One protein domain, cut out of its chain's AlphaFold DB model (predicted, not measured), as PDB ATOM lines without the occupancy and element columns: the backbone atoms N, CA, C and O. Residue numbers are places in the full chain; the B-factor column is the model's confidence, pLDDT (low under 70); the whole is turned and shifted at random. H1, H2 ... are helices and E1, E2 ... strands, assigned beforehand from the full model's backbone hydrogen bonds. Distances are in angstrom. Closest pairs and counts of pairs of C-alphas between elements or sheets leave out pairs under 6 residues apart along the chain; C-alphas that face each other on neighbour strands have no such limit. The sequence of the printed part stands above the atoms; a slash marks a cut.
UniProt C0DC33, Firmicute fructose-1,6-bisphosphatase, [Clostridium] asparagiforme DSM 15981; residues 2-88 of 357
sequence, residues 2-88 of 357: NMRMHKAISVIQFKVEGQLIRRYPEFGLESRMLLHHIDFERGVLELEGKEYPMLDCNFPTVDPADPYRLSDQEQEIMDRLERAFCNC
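This is residues 2 to 88 of the 357 residues of the protein "Firmicute fructose-1,6-bisphosphatase" of [Clostridium] asparagiforme DSM 15981 (UniProt C0DC33). A small hairpin of strands, E1 and E2, lies at one end of the model and helix H2 at the other, with the longer helix H1 between them, crosswise to the length. H2 begins beside the middle of H1 and points away from it, and residues 79 to 88 stick out as an arm; two long stretches with no named element link the parts, residues 24 to 43 from H1 to E1 and residues 54 to 71 from E2 to H2. The printed part has 87 residues, in the order H1, E1, E2, H2, with a two-stranded antiparallel sheet, and its class is mostly helix. It is only just compact, close to loose, with a radius of gyration of the C-alphas of 14.3 A and spans of 45 by 34 by 22 A.

Look first at E1, residues 44 to 47, and E2, residues 50 to 53, an antiparallel hairpin at 147 degrees. You will find N 45 and O 52 at 2.9 A and N 52 and O 45 at 2.8 A, within hydrogen-bond range. Before it, residues 38 to 39 pair antiparallel with residues 44 to 45 of E1. Next find H1, residues 3 to 23, which is apart from E2. H2, residues 72 to 87, is close to H1 but not clearly touching; their closest C-alphas, of Ile 12 and Glu 74, are 6.8 A apart. Their lines are about perpendicular, at 86 degrees. E1 and H2 are apart. In H1 and H2 every O i to N i+4 pair is within hydrogen-bond range.

Find C-alpha 44 at (-26.132, 19.916, -23.494), where E1 begins. Find C-alpha 3 at (-38.304, 33.355, -13.045); from there H1 runs 30.2 A to C-alpha 23. H2 runs 22.3 A and ends at C-alpha 87, at (-46.982, 23.971, 12.102).

The farthest C-alphas, of Lys 50 and Asn 87, are 45.2 A apart. The printed part has no cut. The links H1 to E1 and E2 to H2 are long; E1 to E2 is tight. Residues 23 to 28 also stand free. Mean pLDDT of the printed part is 94.9, and residue 2 is under 70.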
ATOM      1  N   ASN A   2     -40.144  36.873 -11.083       68.56
ATOM      2  CA  ASN A   2     -40.444  35.511 -10.587       68.56
ATOM      3  C   ASN A   2     -39.631  34.335 -11.205       68.56
ATOM      4  O   ASN A   2     -39.526  33.283 -10.590       68.56
ATOM      5  N   MET A   3     -38.983  34.489 -12.373       84.94
ATOM      6  CA  MET A   3     -38.304  33.355 -13.045       84.94
ATOM      7  C   MET A   3     -37.085  32.802 -12.290       84.94
ATOM      8  O   MET A   3     -36.866  31.596 -12.285       84.94
ATOM      9  N   ARG A   4     -36.300  33.658 -11.619       88.56
ATOM     10  CA  ARG A   4     -35.121  33.218 -10.847       88.56
ATOM     11  C   ARG A   4     -35.513  32.403  -9.612       88.56
ATOM     12  O   ARG A   4     -34.899  31.377  -9.352       88.56
ATOM     13  N   MET A   5     -36.552  32.835  -8.890       90.94
ATOM     14  CA  MET A   5     -37.092  32.090  -7.744       90.94
ATOM     15  C   MET A   5     -37.699  30.760  -8.195       90.94
ATOM     16  O   MET A   5     -37.437  29.728  -7.587       90.94
ATOM     17  N   HIS A   6     -38.441  30.777  -9.304       91.38
ATOM     18  CA  HIS A   6     -39.009  29.574  -9.902       91.38
ATOM     19  C   HIS A   6     -37.933  28.560 -10.324       91.38
ATOM     20  O   HIS A   6     -38.038  27.380  -9.998       91.38
ATOM     21  N   LYS A   7     -36.850  29.016 -10.971       94.12
ATOM     22  CA  LYS A   7     -35.703  28.155 -11.286       94.12
ATOM     23  C   LYS A   7     -35.072  27.581 -10.016       94.12
ATOM     24  O   LYS A   7     -34.833  26.381  -9.966       94.12
ATOM     25  N   ALA A   8     -34.835  28.410  -8.999       94.62
ATOM     26  CA  ALA A   8     -34.219  27.968  -7.751       94.62
ATOM     27  C   ALA A   8     -35.024  26.846  -7.073       94.62
ATOM     28  O   ALA A   8     -34.459  25.799  -6.773       94.62
ATOM     29  N   ILE A   9     -36.343  27.012  -6.905       95.56
ATOM     30  CA  ILE A   9     -37.173  25.960  -6.294       95.56
ATOM     31  C   ILE A   9     -37.271  24.710  -7.178       95.56
ATOM     32  O   ILE A   9     -37.278  23.603  -6.651       95.56
ATOM     33  N   SER A  10     -37.260  24.863  -8.507       95.69
ATOM     34  CA  SER A  10     -37.249  23.721  -9.433       95.69
ATOM     35  C   SER A  10     -35.972  22.892  -9.285       95.69
ATOM     36  O   SER A  10     -36.034  21.671  -9.213       95.69
ATOM     37  N   VAL A  11     -34.808  23.544  -9.176       97.31
ATOM     38  CA  VAL A  11     -33.527  22.854  -8.939       97.31
ATOM     39  C   VAL A  11     -33.551  22.104  -7.607       97.31
ATOM     40  O   VAL A  11     -33.167  20.939  -7.572       97.31
ATOM     41  N   ILE A  12     -34.060  22.723  -6.536       97.94
ATOM     42  CA  ILE A  12     -34.234  22.053  -5.237       97.94
ATOM     43  C   ILE A  12     -35.157  20.834  -5.371       97.94
ATOM     44  O   ILE A  12     -34.814  19.762  -4.877       97.94
ATOM     45  N   GLN A  13     -36.285  20.965  -6.078       96.81
ATOM     46  CA  GLN A  13     -37.196  19.850  -6.342       96.81
ATOM     47  C   GLN A  13     -36.466  18.693  -7.040       96.81
ATOM     48  O   GLN A  13     -36.498  17.580  -6.524       96.81
ATOM     49  N   PHE A  14     -35.751  18.937  -8.146       97.56
ATOM     50  CA  PHE A  14     -35.038  17.872  -8.871       97.56
ATOM     51  C   PHE A  14     -33.970  17.182  -8.015       97.56
ATOM     52  O   PHE A  14     -33.749  15.976  -8.144       97.56
ATOM     53  N   LYS A  15     -33.314  17.931  -7.121       98.31
ATOM     54  CA  LYS A  15     -32.357  17.375  -6.160       98.31
ATOM     55  C   LYS A  15     -33.035  16.431  -5.169       98.31
ATOM     56  O   LYS A  15     -32.606  15.288  -5.043       98.31
ATOM     57  N   VAL A  16     -34.106  16.880  -4.511       96.88
ATOM     58  CA  VAL A  16     -34.850  16.074  -3.524       96.88
ATOM     59  C   VAL A  16     -35.506  14.855  -4.179       96.88
ATOM     60  O   VAL A  16     -35.432  13.758  -3.630       96.88
ATOM     61  N   GLU A  17     -36.073  15.008  -5.377       96.38
ATOM     62  CA  GLU A  17     -36.595  13.887  -6.166       96.38
ATOM     63  C   GLU A  17     -35.493  12.863  -6.453       96.38
ATOM     64  O   GLU A  17     -35.673  11.680  -6.183       96.38
ATOM     65  N   GLY A  18     -34.313  13.293  -6.911       96.88
ATOM     66  CA  GLY A  18     -33.197  12.377  -7.150       96.88
ATOM     67  C   GLY A  18     -32.665  11.694  -5.886       96.88
ATOM     68  O   GLY A  18     -32.284  10.526  -5.943       96.88
ATOM     69  N   GLN A  19     -32.678  12.367  -4.731       96.56
ATOM     70  CA  GLN A  19     -32.357  11.731  -3.446       96.56
ATOM     71  C   GLN A  19     -33.369  10.636  -3.086       96.56
ATOM     72  O   GLN A  19     -32.977   9.571  -2.608       96.56
ATOM     73  N   LEU A  20     -34.658  10.881  -3.333       95.94
ATOM     74  CA  LEU A  20     -35.722   9.923  -3.056       95.94
ATOM     75  C   LEU A  20     -35.681   8.727  -4.017       95.94
ATOM     76  O   LEU A  20     -35.820   7.588  -3.579       95.94
ATOM     77  N   ILE A  21     -35.385   8.963  -5.299       96.75
ATOM     78  CA  ILE A  21     -35.175   7.906  -6.300       96.75
ATOM     79  C   ILE A  21     -33.983   7.022  -5.911       96.75
ATOM     80  O   ILE A  21     -34.096   5.802  -5.934       96.75
ATOM     81  N   ARG A  22     -32.863   7.614  -5.468       96.19
ATOM     82  CA  ARG A  22     -31.706   6.854  -4.951       96.19
ATOM     83  C   ARG A  22     -32.059   6.000  -3.731       96.19
ATOM     84  O   ARG A  22     -31.474   4.936  -3.554       96.19
ATOM     85  N   ARG A  23     -32.974   6.478  -2.879       95.38
ATOM     86  CA  ARG A  23     -33.441   5.748  -1.691       95.38
ATOM     87  C   ARG A  23     -34.341   4.568  -2.059       95.38
ATOM     88  O   ARG A  23     -34.239   3.539  -1.398       95.38
ATOM     89  N   TYR A  24     -35.157   4.711  -3.106       94.06
ATOM     90  CA  TYR A  24     -36.107   3.691  -3.558       94.06
ATOM     91  C   TYR A  24     -35.965   3.348  -5.051       94.06
ATOM     92  O   TYR A  24     -36.856   3.672  -5.848       94.06
ATOM     93  N   PRO A  25     -34.883   2.648  -5.451       93.81
ATOM     94  CA  PRO A  25     -34.713   2.168  -6.825       93.81
ATOM     95  C   PRO A  25     -35.876   1.284  -7.304       93.81
ATOM     96  O   PRO A  25     -36.180   1.192  -8.490       93.81
ATOM     97  N   GLU A  26     -36.595   0.632  -6.384       92.12
ATOM     98  CA  GLU A  26     -37.759  -0.190  -6.715       92.12
ATOM     99  C   GLU A  26     -38.919   0.582  -7.359       92.12
ATOM    100  O   GLU A  26     -39.811  -0.053  -7.926       92.12
ATOM    101  N   PHE A  27     -38.924   1.917  -7.285       93.56
ATOM    102  CA  PHE A  27     -39.895   2.745  -7.995       93.56
ATOM    103  C   PHE A  27     -39.568   2.900  -9.485       93.56
ATOM    104  O   PHE A  27     -40.425   3.366 -10.221       93.56
ATOM    105  N   GLY A  28     -38.379   2.509  -9.963       93.81
ATOM    106  CA  GLY A  28     -38.059   2.526 -11.395       93.81
ATOM    107  C   GLY A  28     -38.059   3.928 -12.020       93.81
ATOM    108  O   GLY A  28     -38.426   4.097 -13.183       93.81
ATOM    109  N   LEU A  29     -37.713   4.949 -11.231       95.00
ATOM    110  CA  LEU A  29     -37.757   6.364 -11.613       95.00
ATOM    111  C   LEU A  29     -36.376   6.939 -11.966       95.00
ATOM    112  O   LEU A  29     -36.242   8.144 -12.159       95.00
ATOM    113  N   GLU A  30     -35.341   6.109 -12.082       95.06
ATOM    114  CA  GLU A  30     -33.958   6.517 -12.355       95.06
ATOM    115  C   GLU A  30     -33.830   7.320 -13.652       95.06
ATOM    116  O   GLU A  30     -33.055   8.269 -13.714       95.06
ATOM    117  N   SER A  31     -34.663   7.029 -14.656       93.62
ATOM    118  CA  SER A  31     -34.734   7.798 -15.911       93.62
ATOM    119  C   SER A  31     -35.165   9.259 -15.724       93.62
ATOM    120  O   SER A  31     -35.058  10.067 -16.645       93.62
ATOM    121  N   ARG A  32     -35.674   9.623 -14.539       94.75
ATOM    122  CA  ARG A  32     -36.054  10.994 -14.169       94.75
ATOM    123  C   ARG A  32     -34.962  11.727 -13.400       94.75
ATOM    124  O   ARG A  32     -35.076  12.928 -13.162       94.75
ATOM    125  N   MET A  33     -33.869  11.050 -13.061       96.12
ATOM    126  CA  MET A  33     -32.686  11.680 -12.500       96.12
ATOM    127  C   MET A  33     -31.873  12.341 -13.618       96.12
ATOM    128  O   MET A  33     -30.926  11.768 -14.122       96.12
ATOM    129  N   LEU A  34     -32.189  13.589 -13.977       96.50
ATOM    130  CA  LEU A  34     -31.580  14.224 -15.163       96.50
ATOM    131  C   LEU A  34     -30.338  15.092 -14.893       96.50
ATOM    132  O   LEU A  34     -29.528  15.285 -15.791       96.50
ATOM    133  N   LEU A  35     -30.144  15.596 -13.668       96.88
ATOM    134  CA  LEU A  35     -29.044  16.525 -13.351       96.88
ATOM    135  C   LEU A  35     -27.637  15.980 -13.650       96.88
ATOM    136  O   LEU A  35     -26.759  16.751 -14.018       96.88
ATOM    137  N   HIS A  36     -27.419  14.671 -13.503       95.56
ATOM    138  CA  HIS A  36     -26.119  14.046 -13.777       95.56
ATOM    139  C   HIS A  36     -25.851  13.774 -15.267       95.56
ATOM    140  O   HIS A  36     -24.735  13.403 -15.616       95.56
ATOM    141  N   HIS A  37     -26.844  13.974 -16.138       96.00
ATOM    142  CA  HIS A  37     -26.707  13.864 -17.594       96.00
ATOM    143  C   HIS A  37     -26.400  15.208 -18.274       96.00
ATOM    144  O   HIS A  37     -26.379  15.297 -19.502       96.00
ATOM    145  N   ILE A  38     -26.215  16.273 -17.490       96.12
ATOM    146  CA  ILE A  38     -25.893  17.600 -18.006       96.12
ATOM    147  C   ILE A  38     -24.386  17.699 -18.229       96.12
ATOM    148  O   ILE A  38     -23.599  17.589 -17.289       96.12
ATOM    149  N   ASP A  39     -23.994  17.996 -19.461       95.19
ATOM    150  CA  ASP A  39     -22.656  18.467 -19.787       95.19
ATOM    151  C   ASP A  39     -22.640  19.997 -19.687       95.19
ATOM    152  O   ASP A  39     -23.106  20.714 -20.579       95.19
ATOM    153  N   PHE A  40     -22.135  20.509 -18.563       91.88
ATOM    154  CA  PHE A  40     -22.095  21.946 -18.289       91.88
ATOM    155  C   PHE A  40     -21.095  22.705 -19.171       91.88
ATOM    156  O   PHE A  40     -21.284  23.902 -19.386       91.88
ATOM    157  N   GLU A  41     -20.055  22.041 -19.688       92.19
ATOM    158  CA  GLU A  41     -19.051  22.676 -20.551       92.19
ATOM    159  C   GLU A  41     -19.601  22.877 -21.964       92.19
ATOM    160  O   GLU A  41     -19.461  23.953 -22.547       92.19
ATOM    161  N   ARG A  42     -20.263  21.848 -22.504       95.19
ATOM    162  CA  ARG A  42     -20.877  21.882 -23.839       95.19
ATOM    163  C   ARG A  42     -22.278  22.491 -23.833       95.19
ATOM    164  O   ARG A  42     -22.763  22.896 -24.887       95.19
ATOM    165  N   GLY A  43     -22.916  22.578 -22.667       95.31
ATOM    166  CA  GLY A  43     -24.260  23.123 -22.495       95.31
ATOM    167  C   GLY A  43     -25.356  22.232 -23.081       95.31
ATOM    168  O   GLY A  43     -26.313  22.733 -23.676       95.31
ATOM    169  N   VAL A  44     -25.202  20.914 -22.947       96.94
ATOM    170  CA  VAL A  44     -26.132  19.916 -23.494       96.94
ATOM    171  C   VAL A  44     -26.612  18.953 -22.409       96.94
ATOM    172  O   VAL A  44     -25.898  18.681 -21.449       96.94
ATOM    173  N   LEU A  45     -27.824  18.428 -22.571       97.19
ATOM    174  CA  LEU A  45     -28.355  17.314 -21.788       97.19
ATOM    175  C   LEU A  45     -28.352  16.053 -22.652       97.19
ATOM    176  O   LEU A  45     -28.909  16.068 -23.751       97.19
ATOM    177  N   GLU A  46     -27.806  14.954 -22.138       96.19
ATOM    178  CA  GLU A  46     -28.032  13.632 -22.721       96.19
ATOM    179  C   GLU A  46     -29.367  13.052 -22.221       96.19
ATOM    180  O   GLU A  46     -29.579  12.858 -21.027       96.19
ATOM    181  N   LEU A  47     -30.289  12.766 -23.137       94.31
ATOM    182  CA  LEU A  47     -31.578  12.150 -22.842       94.31
ATOM    183  C   LEU A  47     -31.823  11.006 -23.828       94.31
ATOM    184  O   LEU A  47     -31.846  11.218 -25.038       94.31
ATOM    185  N   GLU A  48     -31.998   9.787 -23.308       89.38
ATOM    186  CA  GLU A  48     -32.263   8.575 -24.109       89.38
ATOM    187  C   GLU A  48     -31.234   8.344 -25.242       89.38
ATOM    188  O   GLU A  48     -31.578   7.921 -26.348       89.38
ATOM    189  N   GLY A  49     -29.956   8.644 -24.980       91.50
ATOM    190  CA  GLY A  49     -28.859   8.494 -25.945       91.50
ATOM    191  C   GLY A  49     -28.803   9.574 -27.030       91.50
ATOM    192  O   GLY A  49     -28.109   9.403 -28.033       91.50
ATOM    193  N   LYS A  50     -29.542  10.678 -26.865       95.44
ATOM    194  CA  LYS A  50     -29.490  11.860 -27.734       95.44
ATOM    195  C   LYS A  50     -29.089  13.091 -26.938       95.44
ATOM    196  O   LYS A  50     -29.505  13.262 -25.798       95.44
ATOM    197  N   GLU A  51     -28.321  13.970 -27.565       96.94
ATOM    198  CA  GLU A  51     -27.920  15.238 -26.965       96.94
ATOM    199  C   GLU A  51     -28.885  16.356 -27.354       96.94
ATOM    200  O   GLU A  51     -29.221  16.534 -28.528       96.94
ATOM    201  N   TYR A  52     -29.289  17.143 -26.361       97.38
ATOM    202  CA  TYR A  52     -30.179  18.281 -26.527       97.38
ATOM    203  C   TYR A  52     -29.510  19.556 -26.005       97.38
ATOM    204  O   TYR A  52     -29.117  19.593 -24.836       97.38
ATOM    205  N   PRO A  53     -29.400  20.623 -26.818       96.81
ATOM    206  CA  PRO A  53     -28.944  21.923 -26.338       96.81
ATOM    207  C   PRO A  53     -29.858  22.451 -25.232       96.81
ATOM    208  O   PRO A  53     -31.082  22.489 -25.393       96.81
ATOM    209  N   MET A  54     -29.267  22.876 -24.118       96.44
ATOM    210  CA  MET A  54     -30.023  23.442 -23.008       96.44
ATOM    211  C   MET A  54     -30.318  24.927 -23.234       96.44
ATOM    212  O   MET A  54     -29.489  25.690 -23.725       96.44
ATOM    213  N   LEU A  55     -31.509  25.352 -22.819       95.06
ATOM    214  CA  LEU A  55     -31.938  26.752 -22.827       95.06
ATOM    215  C   LEU A  55     -31.200  27.601 -21.784       95.06
ATOM    216  O   LEU A  55     -31.087  28.816 -21.938       95.06
ATOM    217  N   ASP A  56     -30.738  26.973 -20.704       92.44
ATOM    218  CA  ASP A  56     -30.038  27.627 -19.603       92.44
ATOM    219  C   ASP A  56     -29.146  26.608 -18.882       92.44
ATOM    220  O   ASP A  56     -29.643  25.599 -18.385       92.44
ATOM    221  N   CYS A  57     -27.846  26.903 -18.793       89.12
ATOM    222  CA  CYS A  57     -26.830  26.054 -18.156       89.12
ATOM    223  C   CYS A  57     -26.333  26.604 -16.807       89.12
ATOM    224  O   CYS A  57     -25.391  26.075 -16.225       89.12
ATOM    225  N   ASN A  58     -26.930  27.679 -16.284       92.00
ATOM    226  CA  ASN A  58     -26.474  28.305 -15.045       92.00
ATOM    227  C   ASN A  58     -27.055  27.607 -13.802       92.00
ATOM    228  O   ASN A  58     -28.106  28.013 -13.295       92.00
ATOM    229  N   PHE A  59     -26.378  26.580 -13.293       94.19
ATOM    230  CA  PHE A  59     -26.786  25.824 -12.102       94.19
ATOM    231  C   PHE A  59     -25.768  25.986 -10.962       94.19
ATOM    232  O   PHE A  59     -25.055  25.045 -10.633       94.19
ATOM    233  N   PRO A  60     -25.685  27.171 -10.328       93.94
ATOM    234  CA  PRO A  60     -24.585  27.510  -9.421       93.94
ATOM    235  C   PRO A  60     -24.535  26.660  -8.144       93.94
ATOM    236  O   PRO A  60     -23.521  26.660  -7.455       93.94
ATOM    237  N   THR A  61     -25.624  25.966  -7.801       95.56
ATOM    238  CA  THR A  61     -25.703  25.089  -6.627       95.56
ATOM    239  C   THR A  61     -25.585  23.607  -6.976       95.56
ATOM    240  O   THR A  61     -25.597  22.784  -6.064       95.56
ATOM    241  N   VAL A  62     -25.509  23.230  -8.257       96.44
ATOM    242  CA  VAL A  62     -25.370  21.828  -8.678       96.44
ATOM    243  C   VAL A  62     -23.886  21.502  -8.790       96.44
ATOM    244  O   VAL A  62     -23.179  22.069  -9.617       96.44
ATOM    245  N   ASP A  63     -23.425  20.590  -7.940       94.38
ATOM    246  CA  ASP A  63     -22.070  20.043  -7.973       94.38
ATOM    247  C   ASP A  63     -22.043  18.841  -8.930       94.38
ATOM    248  O   ASP A  63     -22.716  17.853  -8.638       94.38
ATOM    249  N   PRO A  64     -21.299  18.866 -10.053       92.00
ATOM    250  CA  PRO A  64     -21.266  17.742 -10.991       92.00
ATOM    251  C   PRO A  64     -20.831  16.409 -10.361       92.00
ATOM    252  O   PRO A  64     -21.216  15.353 -10.859       92.00
ATOM    253  N   ALA A  65     -20.065  16.436  -9.262       93.56
ATOM    254  CA  ALA A  65     -19.649  15.227  -8.553       93.56
ATOM    255  C   ALA A  65     -20.763  14.632  -7.669       93.56
ATOM    256  O   ALA A  65     -20.802  13.419  -7.463       93.56
ATOM    257  N   ASP A  66     -21.682  15.461  -7.168       95.75
ATOM    258  CA  ASP A  66     -22.881  15.016  -6.449       95.75
ATOM    259  C   ASP A  66     -24.089  15.925  -6.751       95.75
ATOM    260  O   ASP A  66     -24.500  16.752  -5.925       95.75
ATOM    261  N   PRO A  67     -24.689  15.779  -7.947       96.81
ATOM    262  CA  PRO A  67     -25.612  16.777  -8.490       96.81
ATOM    263  C   PRO A  67     -26.941  16.877  -7.737       96.81
ATOM    264  O   PRO A  67     -27.668  17.858  -7.895       96.81
ATOM    265  N   TYR A  68     -27.254  15.893  -6.893       97.81
ATOM    266  CA  TYR A  68     -28.496  15.826  -6.120       97.81
ATOM    267  C   TYR A  68     -28.332  16.292  -4.673       97.81
ATOM    268  O   TYR A  68     -29.307  16.308  -3.921       97.81
ATOM    269  N   ARG A  69     -27.128  16.686  -4.252       97.69
ATOM    270  CA  ARG A  69     -26.899  17.216  -2.908       97.69
ATOM    271  C   ARG A  69     -27.481  18.619  -2.777       97.69
ATOM    272  O   ARG A  69     -27.224  19.494  -3.610       97.69
ATOM    273  N   LEU A  70     -28.255  18.841  -1.718       98.00
ATOM    274  CA  LEU A  70     -28.666  20.190  -1.335       98.00
ATOM    275  C   LEU A  70     -27.459  20.933  -0.756       98.00
ATOM    276  O   LEU A  70     -26.697  20.370   0.030       98.00
ATOM    277  N   SER A  71     -27.279  22.194  -1.143       97.62
ATOM    278  CA  SER A  71     -26.375  23.089  -0.419       97.62
ATOM    279  C   SER A  71     -26.943  23.407   0.968       97.62
ATOM    280  O   SER A  71     -28.149  23.286   1.182       97.62
ATOM    281  N   ASP A  72     -26.106  23.887   1.889       97.38
ATOM    282  CA  ASP A  72     -26.549  24.259   3.243       97.38
ATOM    283  C   ASP A  72     -27.710  25.272   3.217       97.38
ATOM    284  O   ASP A  72     -28.645  25.187   4.009       97.38
ATOM    285  N   GLN A  73     -27.695  26.195   2.250       97.00
ATOM    286  CA  GLN A  73     -28.758  27.187   2.061       97.00
ATOM    287  C   GLN A  73     -30.046  26.567   1.510       97.00
ATOM    288  O   GLN A  73     -31.142  26.943   1.920       97.00
ATOM    289  N   GLU A  74     -29.934  25.618   0.577       97.94
ATOM    290  CA  GLU A  74     -31.095  24.890   0.056       97.94
ATOM    291  C   GLU A  74     -31.722  24.011   1.147       97.94
ATOM    292  O   GLU A  74     -32.948  23.967   1.260       97.94
ATOM    293  N   GLN A  75     -30.900  23.380   1.991       98.00
ATOM    294  CA  GLN A  75     -31.366  22.621   3.150       98.00
ATOM    295  C   GLN A  75     -32.095  23.530   4.149       98.00
ATOM    296  O   GLN A  75     -33.203  23.206   4.570       98.00
ATOM    297  N   GLU A  76     -31.550  24.712   4.457       97.88
ATOM    298  CA  GLU A  76     -32.221  25.679   5.334       97.88
ATOM    299  C   GLU A  76     -33.600  26.090   4.785       97.88
ATOM    300  O   GLU A  76     -34.574  26.196   5.537       97.88
ATOM    301  N   ILE A  77     -33.710  26.296   3.466       96.94
ATOM    302  CA  ILE A  77     -34.988  26.596   2.804       96.94
ATOM    303  C   ILE A  77     -35.974  25.438   2.992       96.94
ATOM    304  O   ILE A  77     -37.118  25.687   3.382       96.94
ATOM    305  N   MET A  78     -35.546  24.194   2.756       97.12
ATOM    306  CA  MET A  78     -36.399  23.014   2.923       97.12
ATOM    307  C   MET A  78     -36.867  22.848   4.369       97.12
ATOM    308  O   MET A  78     -38.069  22.722   4.601       97.12
ATOM    309  N   ASP A  79     -35.966  22.979   5.344       97.50
ATOM    310  CA  ASP A  79     -36.303  22.877   6.766       97.50
ATOM    311  C   ASP A  79     -37.293  23.966   7.201       97.50
ATOM    312  O   ASP A  79     -38.117  23.768   8.100       97.50
ATOM    313  N   ARG A  80     -37.194  25.167   6.616       97.44
ATOM    314  CA  ARG A  80     -38.122  26.273   6.886       97.44
ATOM    315  C   ARG A  80     -39.488  26.027   6.258       97.44
ATOM    316  O   ARG A  80     -40.494  26.305   6.911       97.44
ATOM    317  N   LEU A  81     -39.534  25.517   5.026       96.06
ATOM    318  CA  LEU A  81     -40.781  25.145   4.358       96.06
ATOM    319  C   LEU A  81     -41.484  24.026   5.125       96.06
ATOM    320  O   LEU A  81     -42.641  24.196   5.501       96.06
ATOM    321  N   GLU A  82     -40.782  22.942   5.450       95.12
ATOM    322  CA  GLU A  82     -41.336  21.837   6.233       95.12
ATOM    323  C   GLU A  82     -41.924  22.346   7.556       95.12
ATOM    324  O   GLU A  82     -43.105  22.131   7.838       95.12
ATOM    325  N   ARG A  83     -41.158  23.139   8.321       96.88
ATOM    326  CA  ARG A  83     -41.650  23.748   9.565       96.88
ATOM    327  C   ARG A  83     -42.886  24.620   9.350       96.88
ATOM    328  O   ARG A  83     -43.790  24.580  10.183       96.88
ATOM    329  N   ALA A  84     -42.953  25.397   8.272       96.75
ATOM    330  CA  ALA A  84     -44.111  26.239   7.984       96.75
ATOM    331  C   ALA A  84     -45.372  25.409   7.680       96.75
ATOM    332  O   ALA A  84     -46.440  25.705   8.217       96.75
ATOM    333  N   PHE A  85     -45.258  24.351   6.871       94.12
ATOM    334  CA  PHE A  85     -46.389  23.486   6.518       94.12
ATOM    335  C   PHE A  85     -46.842  22.611   7.698       94.12
ATOM    336  O   PHE A  85     -48.042  22.519   7.979       94.12
ATOM    337  N   CYS A  86     -45.903  22.017   8.438       92.12
ATOM    338  CA  CYS A  86     -46.204  21.154   9.582       92.12
ATOM    339  C   CYS A  86     -46.852  21.915  10.747       92.12
ATOM    340  O   CYS A  86     -47.757  21.387  11.388       92.12
ATOM    341  N   ASN A  87     -46.451  23.169  10.992       95.44
ATOM    342  CA  ASN A  87     -46.982  23.971  12.102       95.44
ATOM    343  C   ASN A  87     -48.182  24.856  11.718       95.44
ATOM    344  O   ASN A  87     -48.740  25.547  12.570       95.44
ATOM    345  N   CYS A  88     -48.606  24.855  10.451       97.69
ATOM    346  CA  CYS A  88     -49.773  25.621  10.029       97.69
ATOM    347  C   CYS A  88     -51.068  24.938  10.486       97.69
ATOM    348  O   CYS A  88     -51.553  24.003   9.850       97.69
TER     349      CYS A  88